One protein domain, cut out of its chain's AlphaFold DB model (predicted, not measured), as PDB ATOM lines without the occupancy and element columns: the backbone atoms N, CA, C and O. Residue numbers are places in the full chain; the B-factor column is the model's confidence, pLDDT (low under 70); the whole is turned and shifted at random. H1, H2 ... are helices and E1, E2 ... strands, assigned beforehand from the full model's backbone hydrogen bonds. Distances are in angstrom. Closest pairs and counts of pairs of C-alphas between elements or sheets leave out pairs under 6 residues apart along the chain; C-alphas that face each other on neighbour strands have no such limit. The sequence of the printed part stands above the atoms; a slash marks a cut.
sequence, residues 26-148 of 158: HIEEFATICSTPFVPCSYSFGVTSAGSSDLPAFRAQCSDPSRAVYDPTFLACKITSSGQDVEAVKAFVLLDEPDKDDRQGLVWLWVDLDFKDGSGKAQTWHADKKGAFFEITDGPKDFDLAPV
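Overview. This is residues 26 to 148 of the 158 residues of an uncharacterized protein of Zymoseptoria brevis (UniProt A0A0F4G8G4). Two antiparallel three-stranded sheets, E1 E2 E3 and E4 E5 E6, are partly face to face as a sandwich with their strands crossed, and short pairings tie the edges of one sheet to those of the other along both sides. The small helix H1 packs on one end of the second sheet, whose links, residues 97 to 105 and 117 to 121, lie toward the two ends of the longest axis. The printed part has 123 residues, with six named strands followed by one named helix, and its class is mostly strand. It is compact, with a radius of gyration of the C-alphas of 15.1 A, yet only just elongated in outline, with spans of 53 by 27 by 21 A.

Arrangement. E1, residues 26 to 34, bends by 52 degrees at residue 29 and forms a hairpin with E2, residues 41 to 49; N 31 and O 44 are 2.8 A apart, within hydrogen-bond range. E2 forms a hairpin with E3, residues 58 to 64, with N 45 and O 60 at 3.0 A. These strands make a meander, each the antiparallel neighbour of the one before. A second meander has E4, residues 86 to 96, E5, residues 106 to 116, and E6, residues 122 to 131. N 92 and O 110 of the hairpin E4 and E5 are 3.0 A apart, and N 111 and O 127 of the hairpin E5 and E6 are 2.8 A apart. The two sheets form a sandwich, two sheets face to face, their facing parts 9.5 A centre to centre and their strands at 54 degrees. The closest C-alphas of E3 and E4, those of Ala 60 and Val 89, are 7.2 A apart. Residues 78 to 79 pair with 60 to 61 of E3, and 75 to 76 with 90 to 91 of E4. Residues 143 to 144 pair with 26 to 27 of E1, and 146 to 147 with 125 to 126 of E6; these four short pairings are antiparallel. H1, residues 133 to 137, is on the sheet E4 E5 E6 at a height of 6.9 A, and its O i to N i+4 pair is within hydrogen-bond range.

Along the chain. E1 begins at C-alpha 26, (119.337, 162.631, 86.037), and is 23.6 A long; E2 measures 26.8 A and E3 20.1 A. E4, 30.9 A, begins at C-alpha 86, (113.016, 153.264, 77.013). E5 measures 33.4 A and E6 30.5 A. H1, 6.0 A, ends at C-alpha 137, (127.968, 156.602, 100.764).

Size, cuts and confidence. The C-alphas farthest apart, those of Lys 100 and Ser 119, are 53.0 A apart. The printed part has no cut, and E3 to E4 is a long link of 21 residues. The mean pLDDT of the printed part is 82.2; residues 36 to 37, 50 to 56 and 81 to 84 are under 70.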
ATOM      1  N   HIS A  26     118.694 162.575  84.744       86.44
ATOM      2  CA  HIS A  26     119.337 162.631  86.037       86.44
ATOM      3  C   HIS A  26     119.009 161.358  86.801       86.44
ATOM      4  O   HIS A  26     117.843 160.965  86.891       86.44
ATOM      5  N   ILE A  27     120.040 160.693  87.314       88.50
ATOM      6  CA  ILE A  27     119.877 159.616  88.281       88.50
ATOM      7  C   ILE A  27     119.664 160.258  89.639       88.50
ATOM      8  O   ILE A  27     120.490 161.061  90.060       88.50
ATOM      9  N   GLU A  28     118.594 159.877  90.325       87.81
ATOM     10  CA  GLU A  28     118.264 160.369  91.661       87.81
ATOM     11  C   GLU A  28     117.900 159.225  92.609       87.81
ATOM     12  O   GLU A  28     117.547 158.119  92.183       87.81
ATOM     13  N   GLU A  29     117.955 159.499  93.913       84.81
ATOM     14  CA  GLU A  29     117.502 158.578  94.965       84.81
ATOM     15  C   GLU A  29     118.131 157.177  94.863       84.81
ATOM     16  O   GLU A  29     117.481 156.153  95.101       84.81
ATOM     17  N   PHE A  30     119.411 157.115  94.486       85.12
ATOM     18  CA  PHE A  30     120.111 155.848  94.348       85.12
ATOM     19  C   PHE A  30     120.214 155.139  95.706       85.12
ATOM     20  O   PHE A  30     120.875 155.606  96.640       85.12
ATOM     21  N   ALA A  31     119.585 153.973  95.805       86.19
ATOM     22  CA  ALA A  31     119.537 153.155  97.004       86.19
ATOM     23  C   ALA A  31     120.119 151.770  96.727       86.19
ATOM     24  O   ALA A  31     119.753 151.121  95.748       86.19
ATOM     25  N   THR A  32     120.963 151.296  97.641       84.12
ATOM     26  CA  THR A  32     121.528 149.943  97.623       84.12
ATOM     27  C   THR A  32     121.088 149.217  98.884       84.12
ATOM     28  O   THR A  32     121.307 149.705  99.991       84.12
ATOM     29  N   ILE A  33     120.473 148.049  98.725       83.56
ATOM     30  CA  ILE A  33     120.051 147.178  99.821       83.56
ATOM     31  C   ILE A  33     120.798 145.860  99.670       83.56
ATOM     32  O   ILE A  33     120.497 145.073  98.771       83.56
ATOM     33  N   CYS A  34     121.757 145.630 100.563       79.75
ATOM     34  CA  CYS A  34     122.540 144.404 100.636       79.75
ATOM     35  C   CYS A  34     122.343 143.747 102.003       79.75
ATOM     36  O   CYS A  34     122.475 144.406 103.033       79.75
ATOM     37  N   SER A  35     122.021 142.454 102.027       75.25
ATOM     38  CA  SER A  35     121.922 141.704 103.291       75.25
ATOM     39  C   SER A  35     123.307 141.260 103.740       75.25
ATOM     40  O   SER A  35     124.055 140.748 102.921       75.25
ATOM     41  N   THR A  36     123.676 141.417 105.014       63.22
ATOM     42  CA  THR A  36     124.952 140.904 105.553       63.22
ATOM     43  C   THR A  36     125.013 139.373 105.395       63.22
ATOM     44  O   THR A  36     124.074 138.710 105.841       63.22
ATOM     45  N   PRO A  37     126.067 138.777 104.797       65.75
ATOM     46  CA  PRO A  37     127.376 139.338 104.436       65.75
ATOM     47  C   PRO A  37     127.449 139.840 102.977       65.75
ATOM     48  O   PRO A  37     128.149 139.274 102.144       65.75
ATOM     49  N   PHE A  38     126.724 140.914 102.676       71.94
ATOM     50  CA  PHE A  38     126.669 141.603 101.385       71.94
ATOM     51  C   PHE A  38     126.094 140.799 100.203       71.94
ATOM     52  O   PHE A  38     126.404 141.086  99.050       71.94
ATOM     53  N   VAL A  39     125.213 139.832 100.492       75.62
ATOM     54  CA  VAL A  39     124.401 139.067  99.529       75.62
ATOM     55  C   VAL A  39     123.043 138.731 100.172       75.62
ATOM     56  O   VAL A  39     123.022 138.259 101.311       75.62
ATOM     57  N   PRO A  40     121.905 138.893  99.471       76.06
ATOM     58  CA  PRO A  40     121.770 139.461  98.130       76.06
ATOM     59  C   PRO A  40     121.874 140.984  98.136       76.06
ATOM     60  O   PRO A  40     121.461 141.631  99.101       76.06
ATOM     61  N   CYS A  41     122.363 141.536  97.029       79.44
ATOM     62  CA  CYS A  41     122.318 142.962  96.743       79.44
ATOM     63  C   CYS A  41     121.256 143.300  95.702       79.44
ATOM     64  O   CYS A  41     121.142 142.678  94.646       79.44
ATOM     65  N   SER A  42     120.505 144.349  95.998       86.31
ATOM     66  CA  SER A  42     119.597 144.997  95.064       86.31
ATOM     67  C   SER A  42     119.837 146.493  95.092       86.31
ATOM     68  O   SER A  42     120.258 147.043  96.110       86.31
ATOM     69  N   TYR A  43     119.583 147.149  93.972       86.81
ATOM     70  CA  TYR A  43     119.691 148.592  93.871       86.81
ATOM     71  C   TYR A  43     118.524 149.156  93.080       86.81
ATOM     72  O   TYR A  43     117.995 148.522  92.163       86.81
ATOM     73  N   SER A  44     118.091 150.345  93.474       90.38
ATOM     74  CA  SER A  44     117.032 151.086  92.803       90.38
ATOM     75  C   SER A  44     117.388 152.552  92.704       90.38
ATOM     76  O   SER A  44     118.021 153.092  93.606       90.38
ATOM     77  N   PHE A  45     116.926 153.195  91.645       91.06
ATOM     78  CA  PHE A  45     117.149 154.611  91.403       91.06
ATOM     79  C   PHE A  45     116.005 155.186  90.568       91.06
ATOM     80  O   PHE A  45     115.322 154.466  89.827       91.06
ATOM     81  N   GLY A  46     115.768 156.482  90.736       89.50
ATOM     82  CA  GLY A  46     114.947 157.279  89.839       89.50
ATOM     83  C   GLY A  46     115.771 157.739  88.643       89.50
ATOM     84  O   GLY A  46     116.977 157.947  88.752       89.50
ATOM     85  N   VAL A  47     115.112 157.879  87.498       88.25
ATOM     86  CA  VAL A  47     115.652 158.556  86.323       88.25
ATOM     87  C   VAL A  47     114.651 159.635  85.941       88.25
ATOM     88  O   VAL A  47     113.523 159.321  85.558       88.25
ATOM     89  N   THR A  48     115.035 160.898  86.081       84.31
ATOM     90  CA  THR A  48     114.194 162.060  85.763       84.31
ATOM     91  C   THR A  48     114.750 162.798  84.554       84.31
ATOM     92  O   THR A  48     115.954 162.818  84.330       84.31
ATOM     93  N   SER A  49     113.884 163.383  83.724       73.50
ATOM     94  CA  SER A  49     114.314 164.273  82.642       73.50
ATOM     95  C   SER A  49     114.151 165.724  83.094       73.50
ATOM     96  O   SER A  49     113.152 166.088  83.721       73.50
ATOM     97  N   ALA A  50     115.133 166.574  82.786       63.56
ATOM     98  CA  ALA A  50     115.089 168.003  83.084       63.56
ATOM     99  C   ALA A  50     114.106 168.767  82.165       63.56
ATOM    100  O   ALA A  50     114.502 169.676  81.438       63.56
ATOM    101  N   GLY A  51     112.817 168.413  82.209       53.16
ATOM    102  CA  GLY A  51     111.733 169.243  81.677       53.16
ATOM    103  C   GLY A  51     111.093 168.811  80.356       53.16
ATOM    104  O   GLY A  51     110.339 169.608  79.799       53.16
ATOM    105  N   SER A  52     111.321 167.591  79.855       54.88
ATOM    106  CA  SER A  52     110.578 167.074  78.693       54.88
ATOM    107  C   SER A  52     109.399 166.201  79.096       54.88
ATOM    108  O   SER A  52     109.557 165.174  79.753       54.88
ATOM    109  N   SER A  53     108.207 166.583  78.637       54.59
ATOM    110  CA  SER A  53     106.984 165.779  78.749       54.59
ATOM    111  C   SER A  53     107.062 164.445  78.007       54.59
ATOM    112  O   SER A  53     106.299 163.533  78.317       54.59
ATOM    113  N   ASP A  54     107.970 164.341  77.035       55.78
ATOM    114  CA  ASP A  54     108.038 163.220  76.098       55.78
ATOM    115  C   ASP A  54     108.937 162.092  76.625       55.78
ATOM    116  O   ASP A  54     108.869 160.963  76.152       55.78
ATOM    117  N   LEU A  55     109.751 162.378  77.646       62.38
ATOM    118  CA  LEU A  55     110.650 161.431  78.302       62.38
ATOM    119  C   LEU A  55     110.265 161.334  79.782       62.38
ATOM    120  O   LEU A  55     110.818 162.065  80.613       62.38
ATOM    121  N   PRO A  56     109.268 160.500  80.127       67.50
ATOM    122  CA  PRO A  56     108.724 160.475  81.473       67.50
ATOM    123  C   PRO A  56     109.743 159.909  82.458       67.50
ATOM    124  O   PRO A  56     110.466 158.954  82.163       67.50
ATOM    125  N   ALA A  57     109.744 160.490  83.654       80.50
ATOM    126  CA  ALA A  57     110.511 159.974  84.770       80.50
ATOM    127  C   ALA A  57     110.099 158.533  85.091       80.50
ATOM    128  O   ALA A  57     108.911 158.195  85.095       80.50
ATOM    129  N   PHE A  58     111.078 157.691  85.400       85.25
ATOM    130  CA  PHE A  58     110.830 156.300  85.743       85.25
ATOM    131  C   PHE A  58     111.706 155.830  86.893       85.25
ATOM    132  O   PHE A  58     112.752 156.405  87.178       85.25
ATOM    133  N   ARG A  59     111.289 154.745  87.550       89.06
ATOM    134  CA  ARG A  59     112.149 154.020  88.490       89.06
ATOM    135  C   ARG A  59     112.673 152.735  87.883       89.06
ATOM    136  O   ARG A  59     111.907 151.961  87.296       89.06
ATOM    137  N   ALA A  60     113.961 152.502  88.084       91.25
ATOM    138  CA  ALA A  60     114.638 151.262  87.763       91.25
ATOM    139  C   ALA A  60     114.987 150.516  89.052       91.25
ATOM    140  O   ALA A  60     115.402 151.114  90.044       91.25
ATOM    141  N   GLN A  61     114.811 149.198  89.035       92.00
ATOM    142  CA  GLN A  61     115.200 148.306  90.117       92.00
ATOM    143  C   GLN A  61     115.952 147.115  89.539       92.00
ATOM    144  O   GLN A  61     115.427 146.384  88.702       92.00
ATOM    145  N   CYS A  62     117.167 146.897  90.010       90.44
ATOM    146  CA  CYS A  62     118.027 145.810  89.581       90.44
ATOM    147  C   CYS A  62     118.262 144.911  90.799       90.44
ATOM    148  O   CYS A  62     118.637 145.374  91.877       90.44
ATOM    149  N   SER A  63     117.978 143.621  90.656       85.75
ATOM    150  CA  SER A  63     118.064 142.667  91.759       85.75
ATOM    151  C   SER A  63     118.523 141.319  91.240       85.75
ATOM    152  O   SER A  63     117.920 140.791  90.304       85.75
ATOM    153  N   ASP A  64     119.525 140.741  91.888       81.00
ATOM    154  CA  ASP A  64     119.948 139.364  91.659       81.00
ATOM    155  C   ASP A  64     120.196 138.706  93.028       81.00
ATOM    156  O   ASP A  64     120.991 139.210  93.827       81.00
ATOM    157  N   PRO A  65     119.495 137.599  93.342       78.06
ATOM    158  CA  PRO A  65     119.574 136.951  94.649       78.06
ATOM    159  C   PRO A  65     120.947 136.334  94.961       78.06
ATOM    160  O   PRO A  65     121.210 135.986  96.108       78.06
ATOM    161  N   SER A  66     121.815 136.177  93.963       80.44
ATOM    162  CA  SER A  66     123.174 135.648  94.111       80.44
ATOM    163  C   SER A  66     124.250 136.735  94.146       80.44
ATOM    164  O   SER A  66     125.438 136.436  94.272       80.44
ATOM    165  N   ARG A  67     123.846 138.004  94.040       75.75
ATOM    166  CA  ARG A  67     124.768 139.101  93.788       75.75
ATOM    167  C   ARG A  67     125.480 139.592  95.034       75.75
ATOM    168  O   ARG A  67     124.825 139.971  96.005       75.75
ATOM    169  N   ALA A  68     126.801 139.681  94.925       78.12
ATOM    170  CA  ALA A  68     127.669 140.332  95.892       78.12
ATOM    171  C   ALA A  68     127.992 141.781  95.509       78.12
ATOM    172  O   ALA A  68     127.975 142.139  94.328       78.12
ATOM    173  N   VAL A  69     128.332 142.591  96.514       72.25
ATOM    174  CA  VAL A  69     128.718 144.007  96.356       72.25
ATOM    175  C   VAL A  69     129.971 144.249  95.521       72.25
ATOM    176  O   VAL A  69     130.140 145.355  95.042       72.25
ATOM    177  N   TYR A  70     130.850 143.266  95.339       77.12
ATOM    178  CA  TYR A  70     132.143 143.441  94.657       77.12
ATOM    179  C   TYR A  70     132.134 143.006  93.183       77.12
ATOM    180  O   TYR A  70     133.158 143.066  92.510       77.12
ATOM    181  N   ASP A  71     131.002 142.531  92.661       80.06
ATOM    182  CA  ASP A  71     130.901 142.094  91.268       80.06
ATOM    183  C   ASP A  71     130.524 143.294  90.364       80.06
ATOM    184  O   ASP A  71     129.478 143.913  90.592       80.06
ATOM    185  N   PRO A  72     131.327 143.638  89.334       80.50
ATOM    186  CA  PRO A  72     131.056 144.746  88.410       80.50
ATOM    187  C   PRO A  72     130.230 144.355  87.166       80.50
ATOM    188  O   PRO A  72     130.100 145.135  86.226       80.50
ATOM    189  N   THR A  73     129.670 143.145  87.096       84.44
ATOM    190  CA  THR A  73     128.827 142.718  85.961       84.44
ATOM    191  C   THR A  73     127.497 143.487  85.900       84.44
ATOM    192  O   THR A  73     126.830 143.687  86.909       84.44
ATOM    193  N   PHE A  74     127.037 143.875  84.717       86.38
ATOM    194  CA  PHE A  74     125.738 144.537  84.585       86.38
ATOM    195  C   PHE A  74     124.556 143.641  84.962       86.38
ATOM    196  O   PHE A  74     124.449 142.517  84.470       86.38
ATOM    197  N   LEU A  75     123.610 144.186  85.729       88.00
ATOM    198  CA  LEU A  75     122.270 143.623  85.864       88.00
ATOM    199  C   LEU A  75     121.288 144.400  84.999       88.00
ATOM    200  O   LEU A  75     121.282 145.631  84.996       88.00
ATOM    201  N   ALA A  76     120.419 143.667  84.309       90.50
ATOM    202  CA  ALA A  76     119.235 144.253  83.703       90.50
ATOM    203  C   ALA A  76     118.271 144.704  84.808       90.50
ATOM    204  O   ALA A  76     117.979 143.953  85.743       90.50
ATOM    205  N   CYS A  77     117.771 145.926  84.693       91.44
ATOM    206  CA  CYS A  77     116.888 146.524  85.677       91.44
ATOM    207  C   CYS A  77     115.438 146.445  85.200       91.44
ATOM    208  O   CYS A  77     115.120 146.720  84.042       91.44
ATOM    209  N   LYS A  78     114.533 146.103  86.112       91.12
ATOM    210  CA  LYS A  78     113.097 146.226  85.893       91.12
ATOM    211  C   LYS A  78     112.704 147.696  85.983       91.12
ATOM    212  O   LYS A  78     113.025 148.362  86.964       91.12
ATOM    213  N   ILE A  79     111.947 148.171  85.000       87.69
ATOM    214  CA  ILE A  79     111.431 149.537  84.962       87.69
ATOM    215  C   ILE A  79     109.963 149.521  85.388       87.69
ATOM    216  O   ILE A  79     109.187 148.686  84.924       87.69
ATOM    217  N   THR A  80     109.579 150.396  86.318       75.62
ATOM    218  CA  THR A  80     108.218 150.405  86.896       75.62
ATOM    219  C   THR A  80     107.296 151.474  86.312       75.62
ATOM    220  O   THR A  80     106.084 151.357  86.479       75.62
ATOM    221  N   SER A  81     107.822 152.466  85.586       65.56
ATOM    222  CA  SER A  81     107.011 153.526  84.967       65.56
ATOM    223  C   SER A  81     107.724 154.251  83.814       65.56
ATOM    224  O   SER A  81     107.968 155.445  83.911       65.56
ATOM    225  N   SER A  82     108.106 153.565  82.732       65.19
ATOM    226  CA  SER A  82     108.720 154.239  81.572       65.19
ATOM    227  C   SER A  82     107.708 154.697  80.526       65.19
ATOM    228  O   SER A  82     106.592 154.186  80.428       65.19
ATOM    229  N   GLY A  83     108.151 155.641  79.694       60.09
ATOM    230  CA  GLY A  83     107.565 155.907  78.383       60.09
ATOM    231  C   GLY A  83     107.858 154.751  77.427       60.09
ATOM    232  O   GLY A  83     108.687 153.888  77.724       60.09
ATOM    233  N   GLN A  84     107.182 154.726  76.278       64.44
ATOM    234  CA  GLN A  84     107.333 153.653  75.281       64.44
ATOM    235  C   GLN A  84     108.744 153.573  74.674       64.44
ATOM    236  O   GLN A  84     109.077 152.576  74.039       64.44
ATOM    237  N   ASP A  85     109.565 154.598  74.894       76.94
ATOM    238  CA  ASP A  85     110.834 154.781  74.201       76.94
ATOM    239  C   ASP A  85     112.053 154.238  74.957       76.94
ATOM    240  O   ASP A  85     113.116 154.101  74.356       76.94
ATOM    241  N   VAL A  86     111.925 153.893  76.246       84.19
ATOM    242  CA  VAL A  86     113.016 153.264  77.013       84.19
ATOM    243  C   VAL A  86     113.072 151.773  76.688       84.19
ATOM    244  O   VAL A  86     112.131 151.034  76.979       84.19
ATOM    245  N   GLU A  87     114.183 151.325  76.108       85.88
ATOM    246  CA  GLU A  87     114.360 149.939  75.665       85.88
ATOM    247  C   GLU A  87     114.989 149.070  76.751       85.88
ATOM    248  O   GLU A  87     114.541 147.946  76.995       85.88
ATOM    249  N   ALA A  88     116.032 149.578  77.408       89.12
ATOM    250  CA  ALA A  88     116.727 148.852  78.456       89.12
ATOM    251  C   ALA A  88     117.408 149.797  79.442       89.12
ATOM    252  O   ALA A  88     117.915 150.858  79.090       89.12
ATOM    253  N   VAL A  89     117.464 149.353  80.694       90.38
ATOM    254  CA  VAL A  89     118.307 149.945  81.727       90.38
ATOM    255  C   VAL A  89     119.151 148.825  82.290       90.38
ATOM    256  O   VAL A  89     118.626 147.771  82.666       90.38
ATOM    257  N   LYS A  90     120.455 149.051  82.362       91.44
ATOM    258  CA  LYS A  90     121.367 148.165  83.072       91.44
ATOM    259  C   LYS A  90     122.235 148.986  84.002       91.44
ATOM    260  O   LYS A  90     122.586 150.124  83.705       91.44
ATOM    261  N   ALA A  91     122.591 148.400  85.127       90.50
ATOM    262  CA  ALA A  91     123.440 149.059  86.096       90.50
ATOM    263  C   ALA A  91     124.324 148.036  86.799       90.50
ATOM    264  O   ALA A  91     124.078 146.831  86.719       90.50
ATOM    265  N   PHE A  92     125.369 148.519  87.454       87.75
ATOM    266  CA  PHE A  92     126.081 147.758  88.466       87.75
ATOM    267  C   PHE A  92     126.457 148.680  89.621       87.75
ATOM    268  O   PHE A  92     126.526 149.902  89.484       87.75
ATOM    269  N   VAL A  93     126.689 148.056  90.768       86.94
ATOM    270  CA  VAL A  93     127.201 148.706  91.965       86.94
ATOM    271  C   VAL A  93     128.367 147.873  92.449       86.94
ATOM    272  O   VAL A  93     128.191 146.681  92.699       86.94
ATOM    273  N   LEU A  94     129.524 148.511  92.576       87.75
ATOM    274  CA  LEU A  94     130.674 147.970  93.276       87.75
ATOM    275  C   LEU A  94     130.817 148.727  94.600       87.75
ATOM    276  O   LEU A  94     130.959 149.949  94.582       87.75
ATOM    277  N   LEU A  95     130.752 148.019  95.727       86.00
ATOM    278  CA  LEU A  95     131.110 148.534  97.050       86.00
ATOM    279  C   LEU A  95     132.260 147.688  97.594       86.00
ATOM    280  O   LEU A  95     132.097 146.489  97.816       86.00
ATOM    281  N   ASP A  96     133.390 148.340  97.814       87.00
ATOM    282  CA  ASP A  96     134.550 147.818  98.516       87.00
ATOM    283  C   ASP A  96     134.733 148.646  99.791       87.00
ATOM    284  O   ASP A  96     134.943 149.864  99.733       87.00
ATOM    285  N   GLU A  97     134.530 148.017 100.947       85.69
ATOM    286  CA  GLU A  97     134.607 148.707 102.234       85.69
ATOM    287  C   GLU A  97     136.069 148.960 102.620       85.69
ATOM    288  O   GLU A  97     136.929 148.122 102.355       85.69
ATOM    289  N   PRO A  98     136.368 150.074 103.308       86.56
ATOM    290  CA  PRO A  98     137.697 150.310 103.840       86.56
ATOM    291  C   PRO A  98     138.152 149.189 104.773       86.56
ATOM    292  O   PRO A  98     137.439 148.808 105.706       86.56
ATOM    293  N   ASP A  99     139.383 148.729 104.593       85.94
ATOM    294  CA  ASP A  99     140.017 147.736 105.444       85.94
ATOM    295  C   ASP A  99     141.427 148.169 105.901       85.94
ATOM    296  O   ASP A  99     141.797 149.350 105.912       85.94
ATOM    297  N   LYS A 100     142.209 147.210 106.407       89.69
ATOM    298  CA  LYS A 100     143.568 147.464 106.904       89.69
ATOM    299  C   LYS A 100     144.564 147.824 105.789       89.69
ATOM    300  O   LYS A 100     145.555 148.493 106.093       89.69
ATOM    301  N   ASP A 101     144.311 147.373 104.564       88.38
ATOM    302  CA  ASP A 101     145.188 147.461 103.399       88.38
ATOM    303  C   ASP A 101     144.719 148.581 102.441       88.38
ATOM    304  O   ASP A 101     145.562 149.269 101.863       88.38
ATOM    305  N   ASP A 102     143.412 148.860 102.375       86.19
ATOM    306  CA  ASP A 102     142.812 150.031 101.724       86.19
ATOM    307  C   ASP A 102     141.914 150.813 102.694       86.19
ATOM    308  O   ASP A 102     140.758 150.484 102.934       86.19
ATOM    309  N   ARG A 103     142.430 151.923 103.230       89.25
ATOM    310  CA  ARG A 103     141.689 152.762 104.189       89.25
ATOM    311  C   ARG A 103     140.619 153.653 103.559       89.25
ATOM    312  O   ARG A 103     139.902 154.322 104.304       89.25
ATOM    313  N   GLN A 104     140.564 153.745 102.235       88.81
ATOM    314  CA  GLN A 104     139.573 154.560 101.533       88.81
ATOM    315  C   GLN A 104     138.423 153.709 101.002       88.81
ATOM    316  O   GLN A 104     137.297 154.213 100.933       88.81
ATOM    317  N   GLY A 105     138.700 152.445 100.673       88.88
ATOM    318  CA  GLY A 105     137.769 151.591  99.953       88.88
ATOM    319  C   GLY A 105     137.401 152.196  98.597       88.88
ATOM    320  O   GLY A 105     137.955 153.207  98.149       88.88
ATOM    321  N   LEU A 106     136.392 151.621  97.957       89.88
ATOM    322  CA  LEU A 106     135.917 152.076  96.659       89.88
ATOM    323  C   LEU A 106     134.408 151.932  96.554       89.88
ATOM    324  O   LEU A 106     133.833 150.897  96.864       89.88
ATOM    325  N   VAL A 107     133.763 152.952  96.006       88.00
ATOM    326  CA  VAL A 107     132.400 152.829  95.499       88.00
ATOM    327  C   VAL A 107     132.390 153.179  94.027       88.00
ATOM    328  O   VAL A 107     132.967 154.186  93.612       88.00
ATOM    329  N   TRP A 108     131.702 152.353  93.244       89.94
ATOM    330  CA  TRP A 108     131.396 152.623  91.852       89.94
ATOM    331  C   TRP A 108     129.936 152.327  91.550       89.94
ATOM    332  O   TRP A 108     129.493 151.181  91.610       89.94
ATOM    333  N   LEU A 109     129.196 153.371  91.209       88.69
ATOM    334  CA  LEU A 109     127.835 153.286  90.703       88.69
ATOM    335  C   LEU A 109     127.890 153.506  89.196       88.69
ATOM    336  O   LEU A 109     128.504 154.472  88.756       88.69
ATOM    337  N   TRP A 110     127.259 152.635  88.418       90.25
ATOM    338  CA  TRP A 110     127.217 152.751  86.963       90.25
ATOM    339  C   TRP A 110     125.806 152.480  86.463       90.25
ATOM    340  O   TRP A 110     125.200 151.475  86.838       90.25
ATOM    341  N   VAL A 111     125.315 153.328  85.562       91.12
ATOM    342  CA  VAL A 111     124.036 153.168  84.866       91.12
ATOM    343  C   VAL A 111     124.232 153.385  83.366       91.12
ATOM    344  O   VAL A 111     124.831 154.371  82.945       91.12
ATOM    345  N   ASP A 112     123.684 152.473  82.566       91.12
ATOM    346  CA  ASP A 112     123.491 152.643  81.128       91.12
ATOM    347  C   ASP A 112     121.990 152.610  80.815       91.12
ATOM    348  O   ASP A 112     121.252 151.732  81.283       91.12
ATOM    349  N   LEU A 113     121.564 153.559  79.989       89.44
ATOM    350  CA  LEU A 113     120.199 153.743  79.518       89.44
ATOM    351  C   LEU A 113     120.167 153.641  77.991       89.44
ATOM    352  O   LEU A 113     120.728 154.492  77.304       89.44
ATOM    353  N   ASP A 114     119.462 152.637  77.478       88.56
ATOM    354  CA  ASP A 114     119.187 152.469  76.053       88.56
ATOM    355  C   ASP A 114     117.746 152.913  75.755       88.56
ATOM    356  O   ASP A 114     116.794 152.457  76.400       88.56
ATOM    357  N   PHE A 115     117.570 153.805  74.781       84.44
ATOM    358  CA  PHE A 115     116.260 154.331  74.388       84.44
ATOM    359  C   PHE A 115     116.219 154.740  72.914       84.44
ATOM    360  O   PHE A 115     117.256 154.906  72.268       84.44
ATOM    361  N   LYS A 116     115.013 154.935  72.373       81.44
ATOM    362  CA  LYS A 116     114.813 155.566  71.063       81.44
ATOM    363  C   LYS A 116     114.550 157.053  71.232       81.44
ATOM    364  O   LYS A 116     113.700 157.450  72.018       81.44
ATOM    365  N   ASP A 117     115.253 157.889  70.477       74.44
ATOM    366  CA  ASP A 117     114.889 159.302  70.395       74.44
ATOM    367  C   ASP A 117     113.567 159.492  69.625       74.44
ATOM    368  O   ASP A 117     113.058 158.566  68.990       74.44
ATOM    369  N   GLY A 118     113.015 160.711  69.626       70.31
ATOM    370  CA  GLY A 118     111.767 161.024  68.915       70.31
ATOM    371  C   GLY A 118     111.802 160.784  67.394       70.31
ATOM    372  O   GLY A 118     110.765 160.858  66.740       70.31
ATOM    373  N   SER A 119     112.971 160.481  66.811       73.44
ATOM    374  CA  SER A 119     113.124 160.061  65.411       73.44
ATOM    375  C   SER A 119     113.171 158.536  65.224       73.44
ATOM    376  O   SER A 119     113.305 158.051  64.099       73.44
ATOM    377  N   GLY A 120     113.061 157.769  66.313       76.44
ATOM    378  CA  GLY A 120     113.141 156.312  66.336       76.44
ATOM    379  C   GLY A 120     114.568 155.761  66.305       76.44
ATOM    380  O   GLY A 120     114.741 154.552  66.132       76.44
ATOM    381  N   LYS A 121     115.597 156.610  66.441       80.69
ATOM    382  CA  LYS A 121     116.996 156.165  66.457       80.69
ATOM    383  C   LYS A 121     117.391 155.720  67.858       80.69
ATOM    384  O   LYS A 121     117.143 156.432  68.824       80.69
ATOM    385  N   ALA A 122     118.044 154.564  67.939       84.81
ATOM    386  CA  ALA A 122     118.601 154.057  69.185       84.81
ATOM    387  C   ALA A 122     119.747 154.950  69.687       84.81
ATOM    388  O   ALA A 122     120.625 155.343  68.915       84.81
ATOM    389  N   GLN A 123     119.728 155.229  70.984       83.44
ATOM    390  CA  GLN A 123     120.707 156.007  71.730       83.44
ATOM    391  C   GLN A 123     121.085 155.233  72.995       83.44
ATOM    392  O   GLN A 123     120.222 154.623  73.624       83.44
ATOM    393  N   THR A 124     122.358 155.311  73.383       86.50
ATOM    394  CA  THR A 124     122.839 154.830  74.684       86.50
ATOM    395  C   THR A 124     123.406 156.006  75.453       86.50
ATOM    396  O   THR A 124     124.247 156.754  74.945       86.50
ATOM    397  N   TRP A 125     122.911 156.195  76.668       87.94
ATOM    398  CA  TRP A 125     123.392 157.205  77.597       87.94
ATOM    399  C   TRP A 125     123.967 156.527  78.827       87.94
ATOM    400  O   TRP A 125     123.525 155.451  79.225       87.94
ATOM    401  N   HIS A 126     124.971 157.162  79.405       88.44
ATOM    402  CA  HIS A 126     125.779 156.603  80.467       88.44
ATOM    403  C   HIS A 126     125.953 157.614  81.594       88.44
ATOM    404  O   HIS A 126     126.136 158.805  81.338       88.44
ATOM    405  N   ALA A 127     125.904 157.120  82.825       87.94
ATOM    406  CA  ALA A 127     126.238 157.871  84.015       87.94
ATOM    407  C   ALA A 127     127.007 156.962  84.974       87.94
ATOM    408  O   ALA A 127     126.577 155.835  85.247       87.94
ATOM    409  N   ASP A 128     128.110 157.452  85.524       88.19
ATOM    410  CA  ASP A 128     128.802 156.782  86.609       88.19
ATOM    411  C   ASP A 128     129.237 157.747  87.703       88.19
ATOM    412  O   ASP A 128     129.391 158.954  87.514       88.19
ATOM    413  N   LYS A 129     129.431 157.174  88.886       88.00
ATOM    414  CA  LYS A 129     130.026 157.856  90.020       88.00
ATOM    415  C   LYS A 129     131.003 156.917  90.705       88.00
ATOM    416  O   LYS A 129     130.606 155.863  91.203       88.00
ATOM    417  N   LYS A 130     132.274 157.314  90.736       89.06
ATOM    418  CA  LYS A 130     133.379 156.549  91.319       89.06
ATOM    419  C   LYS A 130     134.133 157.391  92.345       89.06
ATOM    420  O   LYS A 130     134.472 158.535  92.053       89.06
ATOM    421  N   GLY A 131     134.422 156.834  93.518       89.25
ATOM    422  CA  GLY A 131     135.158 157.542  94.569       89.25
ATOM    423  C   GLY A 131     135.409 156.701  95.815       89.25
ATOM    424  O   GLY A 131     135.091 155.511  95.835       89.25
ATOM    425  N   ALA A 132     135.978 157.325  96.848       90.19
ATOM    426  CA  ALA A 132     136.210 156.670  98.133       90.19
ATOM    427  C   ALA A 132     134.880 156.307  98.811       90.19
ATOM    428  O   ALA A 132     133.872 156.994  98.624       90.19
ATOM    429  N   PHE A 133     134.884 155.250  99.628       87.50
ATOM    430  CA  PHE A 133     133.660 154.679 100.190       87.50
ATOM    431  C   PHE A 133     132.797 155.721 100.904       87.50
ATOM    432  O   PHE A 133     131.675 155.986 100.475       87.50
ATOM    433  N   PHE A 134     133.352 156.390 101.917       85.44
ATOM    434  CA  PHE A 134     132.616 157.377 102.713       85.44
ATOM    435  C   PHE A 134     132.183 158.609 101.908       85.44
ATOM    436  O   PHE A 134     131.126 159.177 102.166       85.44
ATOM    437  N   GLU A 135     132.954 159.015 100.894       86.31
ATOM    438  CA  GLU A 135     132.607 160.173 100.059       86.31
ATOM    439  C   GLU A 135     131.336 159.925  99.243       86.31
ATOM    440  O   GLU A 135     130.531 160.837  99.042       86.31
ATOM    441  N   ILE A 136     131.144 158.689  98.774       84.88
ATOM    442  CA  ILE A 136     129.988 158.322  97.956       84.88
ATOM    443  C   ILE A 136     128.818 157.823  98.811       84.88
ATOM    444  O   ILE A 136     127.666 158.097  98.470       84.88
ATOM    445  N   THR A 137     129.061 157.098  99.910       82.00
ATOM    446  CA  THR A 137     127.968 156.602 100.764       82.00
ATOM    447  C   THR A 137     127.261 157.717 101.518       82.00
ATOM    448  O   THR A 137     126.037 157.634 101.658       82.00
ATOM    449  N   ASP A 138     128.015 158.736 101.943       83.25
ATOM    450  CA  ASP A 138     127.527 159.831 102.789       83.25
ATOM    451  C   ASP A 138     127.227 161.102 101.975       83.25
ATOM    452  O   ASP A 138     126.584 162.031 102.468       83.25
ATOM    453  N   GLY A 139     127.687 161.153 100.721       78.19
ATOM    454  CA  GLY A 139     127.421 162.237  99.783       78.19
ATOM    455  C   GLY A 139     126.118 162.067  98.987       78.19
ATOM    456  O   GLY A 139     125.435 161.044  99.084       78.19
ATOM    457  N   PRO A 140     125.767 163.061  98.146       74.25
ATOM    458  CA  PRO A 140     124.663 162.936  97.196       74.25
ATOM    459  C   PRO A 140     124.921 161.757  96.262       74.25
ATOM    460  O   PRO A 140     126.042 161.605  95.769       74.25
ATOM    461  N   LYS A 141     123.909 160.943  95.969       76.31
ATOM    462  CA  LYS A 141     124.041 159.795  95.052       76.31
ATOM    463  C   LYS A 141     123.380 160.056  93.707       76.31
ATOM    464  O   LYS A 141     123.004 159.120  93.011       76.31
ATOM    465  N   ASP A 142     123.300 161.332  93.362       83.00
ATOM    466  CA  ASP A 142     122.675 161.807  92.146       83.00
ATOM    467  C   ASP A 142     123.758 162.185  91.124       83.00
ATOM    468  O   ASP A 142     124.824 162.702  91.495       83.00
ATOM    469  N   PHE A 143     123.539 161.832  89.858       85.50
ATOM    470  CA  PHE A 143     124.520 161.997  88.783       85.50
ATOM    471  C   PHE A 143     123.853 161.999  87.400       85.50
ATOM    472  O   PHE A 143     122.790 161.416  87.199       85.50
ATOM    473  N   ASP A 144     124.479 162.691  86.449       86.62
ATOM    474  CA  ASP A 144     123.892 162.995  85.143       86.62
ATOM    475  C   ASP A 144     124.242 161.944  84.084       86.62
ATOM    476  O   ASP A 144     125.402 161.562  83.924       86.62
ATOM    477  N   LEU A 145     123.240 161.526  83.312       84.75
ATOM    478  CA  LEU A 145     123.409 160.713  82.112       84.75
ATOM    479  C   LEU A 145     123.838 161.592  80.936       84.75
ATOM    480  O   LEU A 145     123.203 162.599  80.615       84.75
ATOM    481  N   ALA A 146     124.879 161.148  80.239       83.25
ATOM    482  CA  ALA A 146     125.378 161.769  79.023       83.25
ATOM    483  C   ALA A 146     125.381 160.769  77.853       83.25
ATOM    484  O   ALA A 146     125.617 159.575  78.058       83.25
ATOM    485  N   PRO A 147     125.147 161.228  76.610       80.56
ATOM    486  CA  PRO A 147     125.261 160.376  75.433       80.56
ATOM    487  C   PRO A 147     126.684 159.827  75.287       80.56
ATOM    488  O   PRO A 147     127.662 160.568  75.407       80.56
ATOM    489  N   VAL A 148     126.800 158.538  74.963       79.94
ATOM    490  CA  VAL A 148     128.086 157.876  74.700       79.94
ATOM    491  C   VAL A 148     128.170 157.366  73.265       79.94
ATOM    492  O   VAL A 148     127.189 156.926  72.667       79.94
TER     493      VAL A 148